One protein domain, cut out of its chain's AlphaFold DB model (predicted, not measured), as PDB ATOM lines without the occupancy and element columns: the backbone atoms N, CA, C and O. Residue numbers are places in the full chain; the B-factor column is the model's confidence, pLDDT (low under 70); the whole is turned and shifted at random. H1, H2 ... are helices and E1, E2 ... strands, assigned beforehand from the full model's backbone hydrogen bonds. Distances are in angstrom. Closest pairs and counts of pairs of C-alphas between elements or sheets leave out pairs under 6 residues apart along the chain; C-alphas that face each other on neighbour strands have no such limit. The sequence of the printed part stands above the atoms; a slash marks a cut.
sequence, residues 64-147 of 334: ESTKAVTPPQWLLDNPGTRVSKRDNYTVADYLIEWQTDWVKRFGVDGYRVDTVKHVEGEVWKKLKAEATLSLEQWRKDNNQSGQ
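This is residues 64 to 147 of the 334 residues of the protein "Periplasmic alpha-amylase" of Vibrio maritimus (UniProt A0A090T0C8). Two long helices, H2 and H3, pack side by side and run the same way, and between them the chain returns through residues 107 to 120, which hold the short strand E1. Before H2, residues 64 to 90 make a wide loop that reaches out from the helix pair, with the small helix H1 at its far turn; after H3, residues 142 to 147 fold back as a short tail. The printed part has 84 residues, with three named helices and one named strand in the order H1, H2, E1, H3. The class is mostly helix, and E1 pairs with no named strand. The whole is only just compact, close to loose, with a radius of gyration of the C-alphas of 14.2 A and spans of 39 by 33 by 22 A.

The printed part begins at Glu 64, and H1 is residues 73 to 76, with C-alpha 73 at (-49.068, 53.363, -45.927). H2 is residues 91 to 106 and is 23.5 A long from C-alpha 91 at (-38.088, 43.700, -48.658) to C-alpha 106. E1 is residues 110 to 113, 9.5 A from first to last C-alpha. H3, the longest helix, is residues 121 to 141 and measures 30.2 A, ending with C-alpha 141 at (-26.934, 45.859, -21.946).

H2 and H3 touch, with 21 pairs of C-alphas within 8 A. Their closest C-alphas, those of Lys 104 and Ser 134, are 4.7 A apart. Their lines stand at a shallow tilt of 26 degrees, and they run the same way, with centres 9.1 A apart. E1 and H3 are near each other, with 8 pairs of C-alphas within 10 A and the closest at 8.1 A. H2 and E1 are only just apart, their closest C-alphas 8.2 A from each other. H1 touches no helix, and it is apart from H2, E1 and H3. In H3 every O i to N i+4 pair is within hydrogen-bond range, in H2 10 of 12 are, and H1 is too short for such a pair.

The two C-alphas farthest apart, those of Gln 73 and Ser 145, are 39.6 A from each other, and the first and last printed C-alphas, of Glu 64 and Gln 147, are 30.6 A apart. The printed part has no cut. The link from H1 to H2 is long, 14 residues from 77 to 90, with C-alphas 12 to 20 A from the mean of the C-alphas. The link from H2 to E1 is tight, with 3 residues, and that from E1 to H3 is short, with 7. The mean pLDDT of the printed part of this model is 97.0, and no printed residue is under 70.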
ATOM      1  N   GLU A  64     -35.907  38.067 -52.741       96.38
ATOM      2  CA  GLU A  64     -34.876  38.075 -53.781       96.38
ATOM      3  C   GLU A  64     -34.675  39.455 -54.426       96.38
ATOM      4  O   GLU A  64     -33.684  39.700 -55.122       96.38
ATOM      5  N   SER A  65     -35.649  40.358 -54.269       96.81
ATOM      6  CA  SER A  65     -35.641  41.659 -54.930       96.81
ATOM      7  C   SER A  65     -34.595  42.583 -54.317       96.81
ATOM      8  O   SER A  65     -34.648  42.937 -53.142       96.81
ATOM      9  N   THR A  66     -33.697  43.089 -55.159       96.88
ATOM     10  CA  THR A  66     -32.700  44.103 -54.784       96.88
ATOM     11  C   THR A  66     -33.228  45.537 -54.873       96.88
ATOM     12  O   THR A  66     -32.484  46.493 -54.648       96.88
ATOM     13  N   LYS A  67     -34.506  45.723 -55.228       98.00
ATOM     14  CA  LYS A  67     -35.115  47.050 -55.341       98.00
ATOM     15  C   LYS A  67     -35.470  47.594 -53.962       98.00
ATOM     16  O   LYS A  67     -36.038  46.887 -53.134       98.00
ATOM     17  N   ALA A  68     -35.191  48.878 -53.756       98.19
ATOM     18  CA  ALA A  68     -35.634  49.580 -52.564       98.19
ATOM     19  C   ALA A  68     -37.164  49.708 -52.545       98.19
ATOM     20  O   ALA A  68     -37.775  50.030 -53.567       98.19
ATOM     21  N   VAL A  69     -37.767  49.510 -51.376       97.94
ATOM     22  CA  VAL A  69     -39.214  49.584 -51.165       97.94
ATOM     23  C   VAL A  69     -39.559  50.545 -50.032       97.94
ATOM     24  O   VAL A  69     -38.761  50.828 -49.138       97.94
ATOM     25  N   THR A  70     -40.781  51.074 -50.062       97.12
ATOM     26  CA  THR A  70     -41.362  51.817 -48.934       97.12
ATOM     27  C   THR A  70     -42.444  50.945 -48.303       97.12
ATOM     28  O   THR A  70     -43.258  50.414 -49.060       97.12
ATOM     29  N   PRO A  71     -42.479  50.760 -46.968       96.88
ATOM     30  CA  PRO A  71     -43.554  50.022 -46.313       96.88
ATOM     31  C   PRO A  71     -44.923  50.599 -46.684       96.88
ATOM     32  O   PRO A  71     -45.032  51.812 -46.887       96.88
ATOM     33  N   PRO A  72     -45.965  49.762 -46.784       95.25
ATOM     34  CA  PRO A  72     -47.272  50.236 -47.198       95.25
ATOM     35  C   PRO A  72     -47.833  51.255 -46.202       95.25
ATOM     36  O   PRO A  72     -47.597  51.167 -44.995       95.25
ATOM     37  N   GLN A  73     -48.602  52.218 -46.713       93.94
ATOM     38  CA  GLN A  73     -49.068  53.363 -45.927       93.94
ATOM     39  C   GLN A  73     -49.874  52.935 -44.694       93.94
ATOM     40  O   GLN A  73     -49.666  53.477 -43.615       93.94
ATOM     41  N   TRP A  74     -50.713  51.897 -44.809       92.94
ATOM     42  CA  TRP A  74     -51.473  51.377 -43.667       92.94
ATOM     43  C   TRP A  74     -50.573  50.865 -42.538       92.94
ATOM     44  O   TRP A  74     -50.975  50.932 -41.382       92.94
ATOM     45  N   LEU A  75     -49.377  50.352 -42.852       94.81
ATOM     46  CA  LEU A  75     -48.429  49.854 -41.859       94.81
ATOM     47  C   LEU A  75     -47.666  51.010 -41.204       94.81
ATOM     48  O   LEU A  75     -47.449  50.974 -39.997       94.81
ATOM     49  N   LEU A  76     -47.313  52.040 -41.981       94.94
ATOM     50  CA  LEU A  76     -46.709  53.278 -41.472       94.94
ATOM     51  C   LEU A  76     -47.668  54.053 -40.558       94.94
ATOM     52  O   LEU A  76     -47.251  54.573 -39.527       94.94
ATOM     53  N   ASP A  77     -48.952  54.084 -40.911       94.50
ATOM     54  CA  ASP A  77     -49.994  54.772 -40.148       94.50
ATOM     55  C   ASP A  77     -50.528  53.933 -38.978       94.50
ATOM     56  O   ASP A  77     -51.334  54.425 -38.185       94.50
ATOM     57  N   ASN A  78     -50.110  52.666 -38.852       92.94
ATOM     58  CA  ASN A  78     -50.626  51.766 -37.828       92.94
ATOM     59  C   ASN A  78     -50.080  52.149 -36.438       92.94
ATOM     60  O   ASN A  78     -48.883  51.952 -36.168       92.94
ATOM     61  N   PRO A  79     -50.934  52.661 -35.528       90.75
ATOM     62  CA  PRO A  79     -50.489  53.119 -34.224       90.75
ATOM     63  C   PRO A  79     -49.923  51.961 -33.395       90.75
ATOM     64  O   PRO A  79     -50.499  50.881 -33.308       90.75
ATOM     65  N   GLY A  80     -48.789  52.206 -32.737       87.69
ATOM     66  CA  GLY A  80     -48.123  51.215 -31.886       87.69
ATOM     67  C   GLY A  80     -47.141  50.302 -32.624       87.69
ATOM     68  O   GLY A  80     -46.405  49.558 -31.970       87.69
ATOM     69  N   THR A  81     -47.056  50.392 -33.954       90.31
ATOM     70  CA  THR A  81     -45.917  49.827 -34.686       90.31
ATOM     71  C   THR A  81     -44.693  50.745 -34.563       90.31
ATOM     72  O   THR A  81     -44.808  51.932 -34.262       90.31
ATOM     73  N   ARG A  82     -43.491  50.186 -34.754       91.12
ATOM     74  CA  ARG A  82     -42.221  50.942 -34.851       91.12
ATOM     75  C   ARG A  82     -41.732  51.040 -36.299       91.12
ATOM     76  O   ARG A  82     -40.552  51.295 -36.534       91.12
ATOM     77  N   VAL A  83     -42.611  50.773 -37.265       95.19
ATOM     78  CA  VAL A  83     -42.233  50.754 -38.676       95.19
ATOM     79  C   VAL A  83     -41.931  52.180 -39.110       95.19
ATOM     80  O   VAL A  83     -42.706  53.102 -38.875       95.19
ATOM     81  N   SER A  84     -40.772  52.362 -39.728       95.25
ATOM     82  CA  SER A  84     -40.344  53.642 -40.276       95.25
ATOM     83  C   SER A  84     -39.754  53.417 -41.655       95.25
ATOM     84  O   SER A  84     -39.236  52.339 -41.947       95.25
ATOM     85  N   LYS A  85     -39.851  54.428 -42.520       97.00
ATOM     86  CA  LYS A  85     -39.202  54.385 -43.825       97.00
ATOM     87  C   LYS A  85     -37.682  54.416 -43.642       97.00
ATOM     88  O   LYS A  85     -37.154  55.228 -42.884       97.00
ATOM     89  N   ARG A  86     -37.002  53.549 -44.381       97.44
ATOM     90  CA  ARG A  86     -35.551  53.446 -44.483       97.44
ATOM     91  C   ARG A  86     -35.125  53.724 -45.914       97.44
ATOM     92  O   ARG A  86     -35.782  53.290 -46.862       97.44
ATOM     93  N   ASP A  87     -34.021  54.439 -46.060       96.69
ATOM     94  CA  ASP A  87     -33.443  54.694 -47.371       96.69
ATOM     95  C   ASP A  87     -32.776  53.421 -47.899       96.69
ATOM     96  O   ASP A  87     -32.036  52.751 -47.181       96.69
ATOM     97  N   ASN A  88     -33.035  53.099 -49.169       96.94
ATOM     98  CA  ASN A  88     -32.452  51.966 -49.895       96.94
ATOM     99  C   ASN A  88     -32.715  50.564 -49.309       96.94
ATOM    100  O   ASN A  88     -32.042  49.620 -49.711       96.94
ATOM    101  N   TYR A  89     -33.685  50.401 -48.406       98.38
ATOM    102  CA  TYR A  89     -34.045  49.079 -47.885       98.38
ATOM    103  C   TYR A  89     -34.858  48.271 -48.893       98.38
ATOM    104  O   TYR A  89     -35.867  48.748 -49.415       98.38
ATOM    105  N   THR A  90     -34.445  47.025 -49.098       98.69
ATOM    106  CA  THR A  90     -35.207  45.983 -49.795       98.69
ATOM    107  C   THR A  90     -36.267  45.357 -48.881       98.69
ATOM    108  O   THR A  90     -36.308  45.617 -47.676       98.69
ATOM    109  N   VAL A  91     -37.120  44.492 -49.439       98.50
ATOM    110  CA  VAL A  91     -38.088  43.700 -48.658       98.50
ATOM    111  C   VAL A  91     -37.370  42.869 -47.589       98.50
ATOM    112  O   VAL A  91     -37.760  42.904 -46.421       98.50
ATOM    113  N   ALA A  92     -36.289  42.178 -47.963       98.50
ATOM    114  CA  ALA A  92     -35.503  41.363 -47.040       98.50
ATOM    115  C   ALA A  92     -34.896  42.197 -45.900       98.50
ATOM    116  O   ALA A  92     -34.924  41.762 -44.751       98.50
ATOM    117  N   ASP A  93     -34.414  43.414 -46.180       98.69
ATOM    118  CA  ASP A  93     -33.844  44.299 -45.153       98.69
ATOM    119  C   ASP A  93     -34.865  44.671 -44.073       98.69
ATOM    120  O   ASP A  93     -34.559  44.601 -42.882       98.69
ATOM    121  N   TYR A  94     -36.094  45.017 -44.471       98.56
ATOM    122  CA  TYR A  94     -37.162  45.296 -43.510       98.56
ATOM    123  C   TYR A  94     -37.543  44.061 -42.700       98.56
ATOM    124  O   TYR A  94     -37.676  44.158 -41.484       98.56
ATOM    125  N   LEU A  95     -37.702  42.903 -43.349       98.31
ATOM    126  CA  LEU A  95     -38.043  41.665 -42.648       98.31
ATOM    127  C   LEU A  95     -36.959  41.300 -41.623       98.31
ATOM    128  O   LEU A  95     -37.290  40.987 -40.482       98.31
ATOM    129  N   ILE A  96     -35.679  41.417 -41.982       98.62
ATOM    130  CA  ILE A  96     -34.556  41.172 -41.068       98.62
ATOM    131  C   ILE A  96     -34.547  42.187 -39.920       98.62
ATOM    132  O   ILE A  96     -34.427  41.777 -38.766       98.62
ATOM    133  N   GLU A  97     -34.730  43.484 -40.188       98.31
ATOM    134  CA  GLU A  97     -34.827  44.508 -39.133       98.31
ATOM    135  C   GLU A  97     -35.973  44.188 -38.160       98.31
ATOM    136  O   GLU A  97     -35.802  44.248 -36.942       98.31
ATOM    137  N   TRP A  98     -37.140  43.798 -38.674       97.50
ATOM    138  CA  TRP A  98     -38.308  43.513 -37.843       97.50
ATOM    139  C   TRP A  98     -38.163  42.236 -37.023       97.50
ATOM    140  O   TRP A  98     -38.611  42.205 -35.877       97.50
ATOM    141  N   GLN A  99     -37.536  41.193 -37.574       97.94
ATOM    142  CA  GLN A  99     -37.243  39.984 -36.810       97.94
ATOM    143  C   GLN A  99     -36.211  40.287 -35.720       97.94
ATOM    144  O   GLN A  99     -36.484  40.097 -34.536       97.94
ATOM    145  N   THR A 100     -35.068  40.863 -36.087       98.38
ATOM    146  CA  THR A 100     -33.958  41.119 -35.153       98.38
ATOM    147  C   THR A 100     -34.301  42.113 -34.044       98.38
ATOM    148  O   THR A 100     -33.746  42.021 -32.948       98.38
ATOM    149  N   ASP A 101     -35.294  42.982 -34.240       97.25
ATOM    150  CA  ASP A 101     -35.823  43.834 -33.174       97.25
ATOM    151  C   ASP A 101     -36.430  43.032 -32.001       97.25
ATOM    152  O   ASP A 101     -36.342  43.468 -30.852       97.25
ATOM    153  N   TRP A 102     -36.974  41.827 -32.228       97.69
ATOM    154  CA  TRP A 102     -37.383  40.936 -31.129       97.69
ATOM    155  C   TRP A 102     -36.188  40.482 -30.295       97.69
ATOM    156  O   TRP A 102     -36.253  40.501 -29.064       97.69
ATOM    157  N   VAL A 103     -35.082  40.128 -30.951       98.56
ATOM    158  CA  VAL A 103     -33.839  39.739 -30.273       98.56
ATOM    159  C   VAL A 103     -33.288  40.918 -29.481       98.56
ATOM    160  O   VAL A 103     -33.036  40.804 -28.285       98.56
ATOM    161  N   LYS A 104     -33.190  42.082 -30.125       97.81
ATOM    162  CA  LYS A 104     -32.663  43.307 -29.521       97.81
ATOM    163  C   LYS A 104     -33.456  43.759 -28.297       97.81
ATOM    164  O   LYS A 104     -32.889  44.364 -27.395       97.81
ATOM    165  N   ARG A 105     -34.769  43.520 -28.265       96.81
ATOM    166  CA  ARG A 105     -35.644  43.980 -27.175       96.81
ATOM    167  C   ARG A 105     -35.788  42.966 -26.052       96.81
ATOM    168  O   ARG A 105     -35.906  43.368 -24.897       96.81
ATOM    169  N   PHE A 106     -35.808  41.680 -26.383       97.88
ATOM    170  CA  PHE A 106     -36.202  40.633 -25.442       97.88
ATOM    171  C   PHE A 106     -35.130  39.575 -25.195       97.88
ATOM    172  O   PHE A 106     -35.342  38.720 -24.345       97.88
ATOM    173  N   GLY A 107     -34.002  39.620 -25.907       98.00
ATOM    174  CA  GLY A 107     -32.919  38.662 -25.715       98.00
ATOM    175  C   GLY A 107     -33.257  37.252 -26.178       98.00
ATOM    176  O   GLY A 107     -32.797  36.298 -25.568       98.00
ATOM    177  N   VAL A 108     -34.084  37.109 -27.220       97.81
ATOM    178  CA  VAL A 108     -34.437  35.798 -27.791       97.81
ATOM    179  C   VAL A 108     -33.166  35.065 -28.236       97.81
ATOM    180  O   VAL A 108     -32.415  35.583 -29.056       97.81
ATOM    181  N   ASP A 109     -32.935  33.853 -27.727       98.06
ATOM    182  CA  ASP A 109     -31.691  33.107 -27.976       98.06
ATOM    183  C   ASP A 109     -31.606  32.455 -29.366       98.06
ATOM    184  O   ASP A 109     -30.531  32.022 -29.783       98.06
ATOM    185  N   GLY A 110     -32.718  32.357 -30.098       97.88
ATOM    186  CA  GLY A 110     -32.722  31.685 -31.388       97.88
ATOM    187  C   GLY A 110     -34.051  31.689 -32.131       97.88
ATOM    188  O   GLY A 110     -35.086  32.080 -31.592       97.88
ATOM    189  N   TYR A 111     -34.018  31.201 -33.371       98.50
ATOM    190  CA  TYR A 111     -35.193  31.043 -34.228       98.50
ATOM    191  C   TYR A 111     -35.351  29.624 -34.760       98.50
ATOM    192  O   TYR A 111     -34.399  29.018 -35.248       98.50
ATOM    193  N   ARG A 112     -36.597  29.140 -34.752       98.00
ATOM    194  CA  ARG A 112     -37.059  28.097 -35.671       98.00
ATOM    195  C   ARG A 112     -37.554  28.798 -36.930       98.00
ATOM    196  O   ARG A 112     -38.535  29.535 -36.868       98.00
ATOM    197  N   VAL A 113     -36.878  28.573 -38.045       97.88
ATOM    198  CA  VAL A 113     -37.246  29.115 -39.352       97.88
ATOM    199  C   VAL A 113     -38.197  28.146 -40.027       97.88
ATOM    200  O   VAL A 113     -37.865  26.981 -40.255       97.88
ATOM    201  N   ASP A 114     -39.395  28.648 -40.285       95.56
ATOM    202  CA  ASP A 114     -40.414  27.984 -41.080       95.56
ATOM    203  C   ASP A 114     -39.963  27.895 -42.542       95.56
ATOM    204  O   ASP A 114     -39.358  28.841 -43.049       95.56
ATOM    205  N   THR A 115     -40.247  26.766 -43.194       93.88
ATOM    206  CA  THR A 115     -40.247  26.663 -44.664       93.88
ATOM    207  C   THR A 115     -38.975  27.200 -45.362       93.88
ATOM    208  O   THR A 115     -39.031  27.926 -46.352       93.88
ATOM    209  N   VAL A 116     -37.789  26.761 -44.911       97.12
ATOM    210  CA  VAL A 116     -36.455  27.270 -45.327       97.12
ATOM    211  C   VAL A 116     -36.245  27.347 -46.841       97.12
ATOM    212  O   VAL A 116     -35.566  28.254 -47.315       97.12
ATOM    213  N   LYS A 117     -36.827  26.413 -47.606       95.62
ATOM    214  CA  LYS A 117     -36.666  26.312 -49.069       95.62
ATOM    215  C   LYS A 117     -37.190  27.531 -49.838       95.62
ATOM    216  O   LYS A 117     -36.860  27.682 -51.009       95.62
ATOM    217  N   HIS A 118     -38.021  28.354 -49.202       96.12
ATOM    218  CA  HIS A 118     -38.794  29.409 -49.855       96.12
ATOM    219  C   HIS A 118     -38.171  30.807 -49.731       96.12
ATOM    220  O   HIS A 118     -38.789  31.786 -50.124       96.12
ATOM    221  N   VAL A 119     -36.950  30.910 -49.200       97.00
ATOM    222  CA  VAL A 119     -36.181  32.159 -49.088       97.00
ATOM    223  C   VAL A 119     -34.711  31.849 -49.371       97.00
ATOM    224  O   VAL A 119     -34.232  30.750 -49.079       97.00
ATOM    225  N   GLU A 120     -33.978  32.799 -49.945       97.38
ATOM    226  CA  GLU A 120     -32.580  32.605 -50.319       97.38
ATOM    227  C   GLU A 120     -31.679  32.368 -49.106       97.38
ATOM    228  O   GLU A 120     -31.747  33.075 -48.098       97.38
ATOM    229  N   GLY A 121     -30.715  31.460 -49.264       97.75
ATOM    230  CA  GLY A 121     -29.700  31.191 -48.246       97.75
ATOM    231  C   GLY A 121     -28.936  32.433 -47.778       97.75
ATOM    232  O   GLY A 121     -28.645  32.580 -46.595       97.75
ATOM    233  N   GLU A 122     -28.672  33.391 -48.670       97.94
ATOM    234  CA  GLU A 122     -28.001  34.648 -48.304       97.94
ATOM    235  C   GLU A 122     -28.859  35.541 -47.391       97.94
ATOM    236  O   GLU A 122     -28.324  36.219 -46.509       97.94
ATOM    237  N   VAL A 123     -30.189  35.505 -47.534       98.38
ATOM    238  CA  VAL A 123     -31.111  36.206 -46.627       98.38
ATOM    239  C   VAL A 123     -31.078  35.545 -45.247       98.38
ATOM    240  O   VAL A 123     -31.007  36.250 -44.237       98.38
ATOM    241  N   TRP A 124     -31.022  34.210 -45.180       98.56
ATOM    242  CA  TRP A 124     -30.865  33.479 -43.917       98.56
ATOM    243  C   TRP A 124     -29.532  33.754 -43.220       98.56
ATOM    244  O   TRP A 124     -29.523  34.054 -42.024       98.56
ATOM    245  N   LYS A 125     -28.419  33.769 -43.960       98.62
ATOM    246  CA  LYS A 125     -27.102  34.151 -43.423       98.62
ATOM    247  C   LYS A 125     -27.099  35.580 -42.888       98.62
ATOM    248  O   LYS A 125     -26.543  35.837 -41.818       98.62
ATOM    249  N   LYS A 126     -27.749  36.510 -43.592       98.56
ATOM    250  CA  LYS A 126     -27.878  37.896 -43.131       98.56
ATOM    251  C   LYS A 126     -28.726  37.993 -41.863       98.56
ATOM    252  O   LYS A 126     -28.298  38.636 -40.907       98.56
ATOM    253  N   LEU A 127     -29.869  37.302 -41.806       98.75
ATOM    254  CA  LEU A 127     -30.687  37.212 -40.593       98.75
ATOM    255  C   LEU A 127     -29.866  36.678 -39.413       98.75
ATOM    256  O   LEU A 127     -29.895  37.259 -38.330       98.75
ATOM    257  N   LYS A 128     -29.102  35.603 -39.633       98.62
ATOM    258  CA  LYS A 128     -28.243  34.982 -38.623       98.62
ATOM    259  C   LYS A 128     -27.230  35.964 -38.042       98.62
ATOM    260  O   LYS A 128     -27.078  36.035 -36.819       98.62
ATOM    261  N   ALA A 129     -26.535  36.701 -38.906       98.69
ATOM    262  CA  ALA A 129     -25.531  37.675 -38.501       98.69
ATOM    263  C   ALA A 129     -26.157  38.804 -37.662       98.69
ATOM    264  O   ALA A 129     -25.730  39.039 -36.533       98.69
ATOM    265  N   GLU A 130     -27.222  39.433 -38.161       98.69
ATOM    266  CA  GLU A 130     -27.881  40.558 -37.481       98.69
ATOM    267  C   GLU A 130     -28.547  40.145 -36.156       98.69
ATOM    268  O   GLU A 130     -28.499  40.876 -35.160       98.69
ATOM    269  N   ALA A 131     -29.128  38.943 -36.096       98.75
ATOM    270  CA  ALA A 131     -29.687  38.388 -34.866       98.75
ATOM    271  C   ALA A 131     -28.598  38.084 -33.826       98.75
ATOM    272  O   ALA A 131     -28.789  38.354 -32.640       98.75
ATOM    273  N   THR A 132     -27.435  37.592 -34.265       98.69
ATOM    274  CA  THR A 132     -26.280  37.360 -33.384       98.69
ATOM    275  C   THR A 132     -25.810  38.669 -32.753       98.69
ATOM    276  O   THR A 132     -25.745  38.759 -31.528       98.69
ATOM    277  N   LEU A 133     -25.595  39.711 -33.565       98.56
ATOM    278  CA  LEU A 133     -25.214  41.043 -33.083       98.56
ATOM    279  C   LEU A 133     -26.255  41.619 -32.111       98.56
ATOM    280  O   LEU A 133     -25.911  42.178 -31.069       98.56
ATOM    281  N   SER A 134     -27.541  41.448 -32.427       98.62
ATOM    282  CA  SER A 134     -28.641  41.915 -31.580       98.62
ATOM    283  C   SER A 134     -28.675  41.210 -30.222       98.62
ATOM    284  O   SER A 134     -28.902  41.866 -29.203       98.62
ATOM    285  N   LEU A 135     -28.420  39.897 -30.183       98.75
ATOM    286  CA  LEU A 135     -28.381  39.125 -28.941       98.75
ATOM    287  C   LEU A 135     -27.166  39.494 -28.090       98.75
ATOM    288  O   LEU A 135     -27.297  39.671 -26.881       98.75
ATOM    289  N   GLU A 136     -25.992  39.637 -28.705       98.38
ATOM    290  CA  GLU A 136     -24.772  40.075 -28.020       98.38
ATOM    291  C   GLU A 136     -24.947  41.460 -27.393       98.38
ATOM    292  O   GLU A 136     -24.607  41.661 -26.224       98.38
ATOM    293  N   GLN A 137     -25.545  42.396 -28.134       98.25
ATOM    294  CA  GLN A 137     -25.844  43.731 -27.630       98.25
ATOM    295  C   GLN A 137     -26.855  43.684 -26.477       98.25
ATOM    296  O   GLN A 137     -26.594  44.259 -25.421       98.25
ATOM    297  N   TRP A 138     -27.967  42.953 -26.627       98.62
ATOM    298  CA  TRP A 138     -28.950  42.803 -25.551       98.62
ATOM    299  C   TRP A 138     -28.319  42.194 -24.295       98.62
ATOM    300  O   TRP A 138     -28.541  42.684 -23.188       98.62
ATOM    301  N   ARG A 139     -27.484  41.161 -24.447       98.38
ATOM    302  CA  ARG A 139     -26.794  40.519 -23.322       98.38
ATOM    303  C   ARG A 139     -25.842  41.476 -22.623       98.38
ATOM    304  O   ARG A 139     -25.861  41.543 -21.397       98.38
ATOM    305  N   LYS A 140     -25.071  42.259 -23.378       98.00
ATOM    306  CA  LYS A 140     -24.202  43.304 -22.827       98.00
ATOM    307  C   LYS A 140     -25.000  44.338 -22.030       98.00
ATOM    308  O   LYS A 140     -24.630  44.641 -20.899       98.00
ATOM    309  N   ASP A 141     -26.102  44.832 -22.585       98.38
ATOM    310  CA  ASP A 141     -26.934  45.859 -21.946       98.38
ATOM    311  C   ASP A 141     -27.662  45.343 -20.693       98.38
ATOM    312  O   ASP A 141     -27.963  46.119 -19.788       98.38
ATOM    313  N   ASN A 142     -27.903  44.030 -20.609       98.31
ATOM    314  CA  ASN A 142     -28.595  43.377 -19.492       98.31
ATOM    315  C   ASN A 142     -27.661  42.565 -18.575       98.31
ATOM    316  O   ASN A 142     -28.134  41.832 -17.701       98.31
ATOM    317  N   ASN A 143     -26.342  42.690 -18.759       97.88
ATOM    318  CA  ASN A 143     -25.307  41.981 -18.003       97.88
ATOM    319  C   ASN A 143     -25.522  40.449 -17.959       97.88
ATOM    320  O   ASN A 143     -25.374  39.812 -16.916       97.88
ATOM    321  N   GLN A 144     -25.922  39.879 -19.097       97.81
ATOM    322  CA  GLN A 144     -26.173  38.452 -19.299       97.81
ATOM    323  C   GLN A 144     -25.043  37.799 -20.108       97.81
ATOM    324  O   GLN A 144     -24.340  38.447 -20.881       97.81
ATOM    325  N   SER A 145     -24.915  36.482 -19.978       95.62
ATOM    326  CA  SER A 145     -24.053  35.630 -20.804       95.62
ATOM    327  C   SER A 145     -24.852  34.430 -21.297       95.62
ATOM    328  O   SER A 145     -25.787  34.004 -20.625       95.62
ATOM    329  N   GLY A 146     -24.470  33.840 -22.425       95.44
ATOM    330  CA  GLY A 146     -25.135  32.642 -22.926       95.44
ATOM    331  C   GLY A 146     -24.484  32.092 -24.186       95.44
ATOM    332  O   GLY A 146     -23.445  32.586 -24.624       95.44
ATOM    333  N   GLN A 147     -25.112  31.073 -24.766       95.62
ATOM    334  CA  GLN A 147     -24.650  30.429 -25.999       95.62
ATOM    335  C   GLN A 147     -24.868  31.329 -27.223       95.62
ATOM    336  O   GLN A 147     -25.747  32.193 -27.170       95.62
TER     337      GLN A 147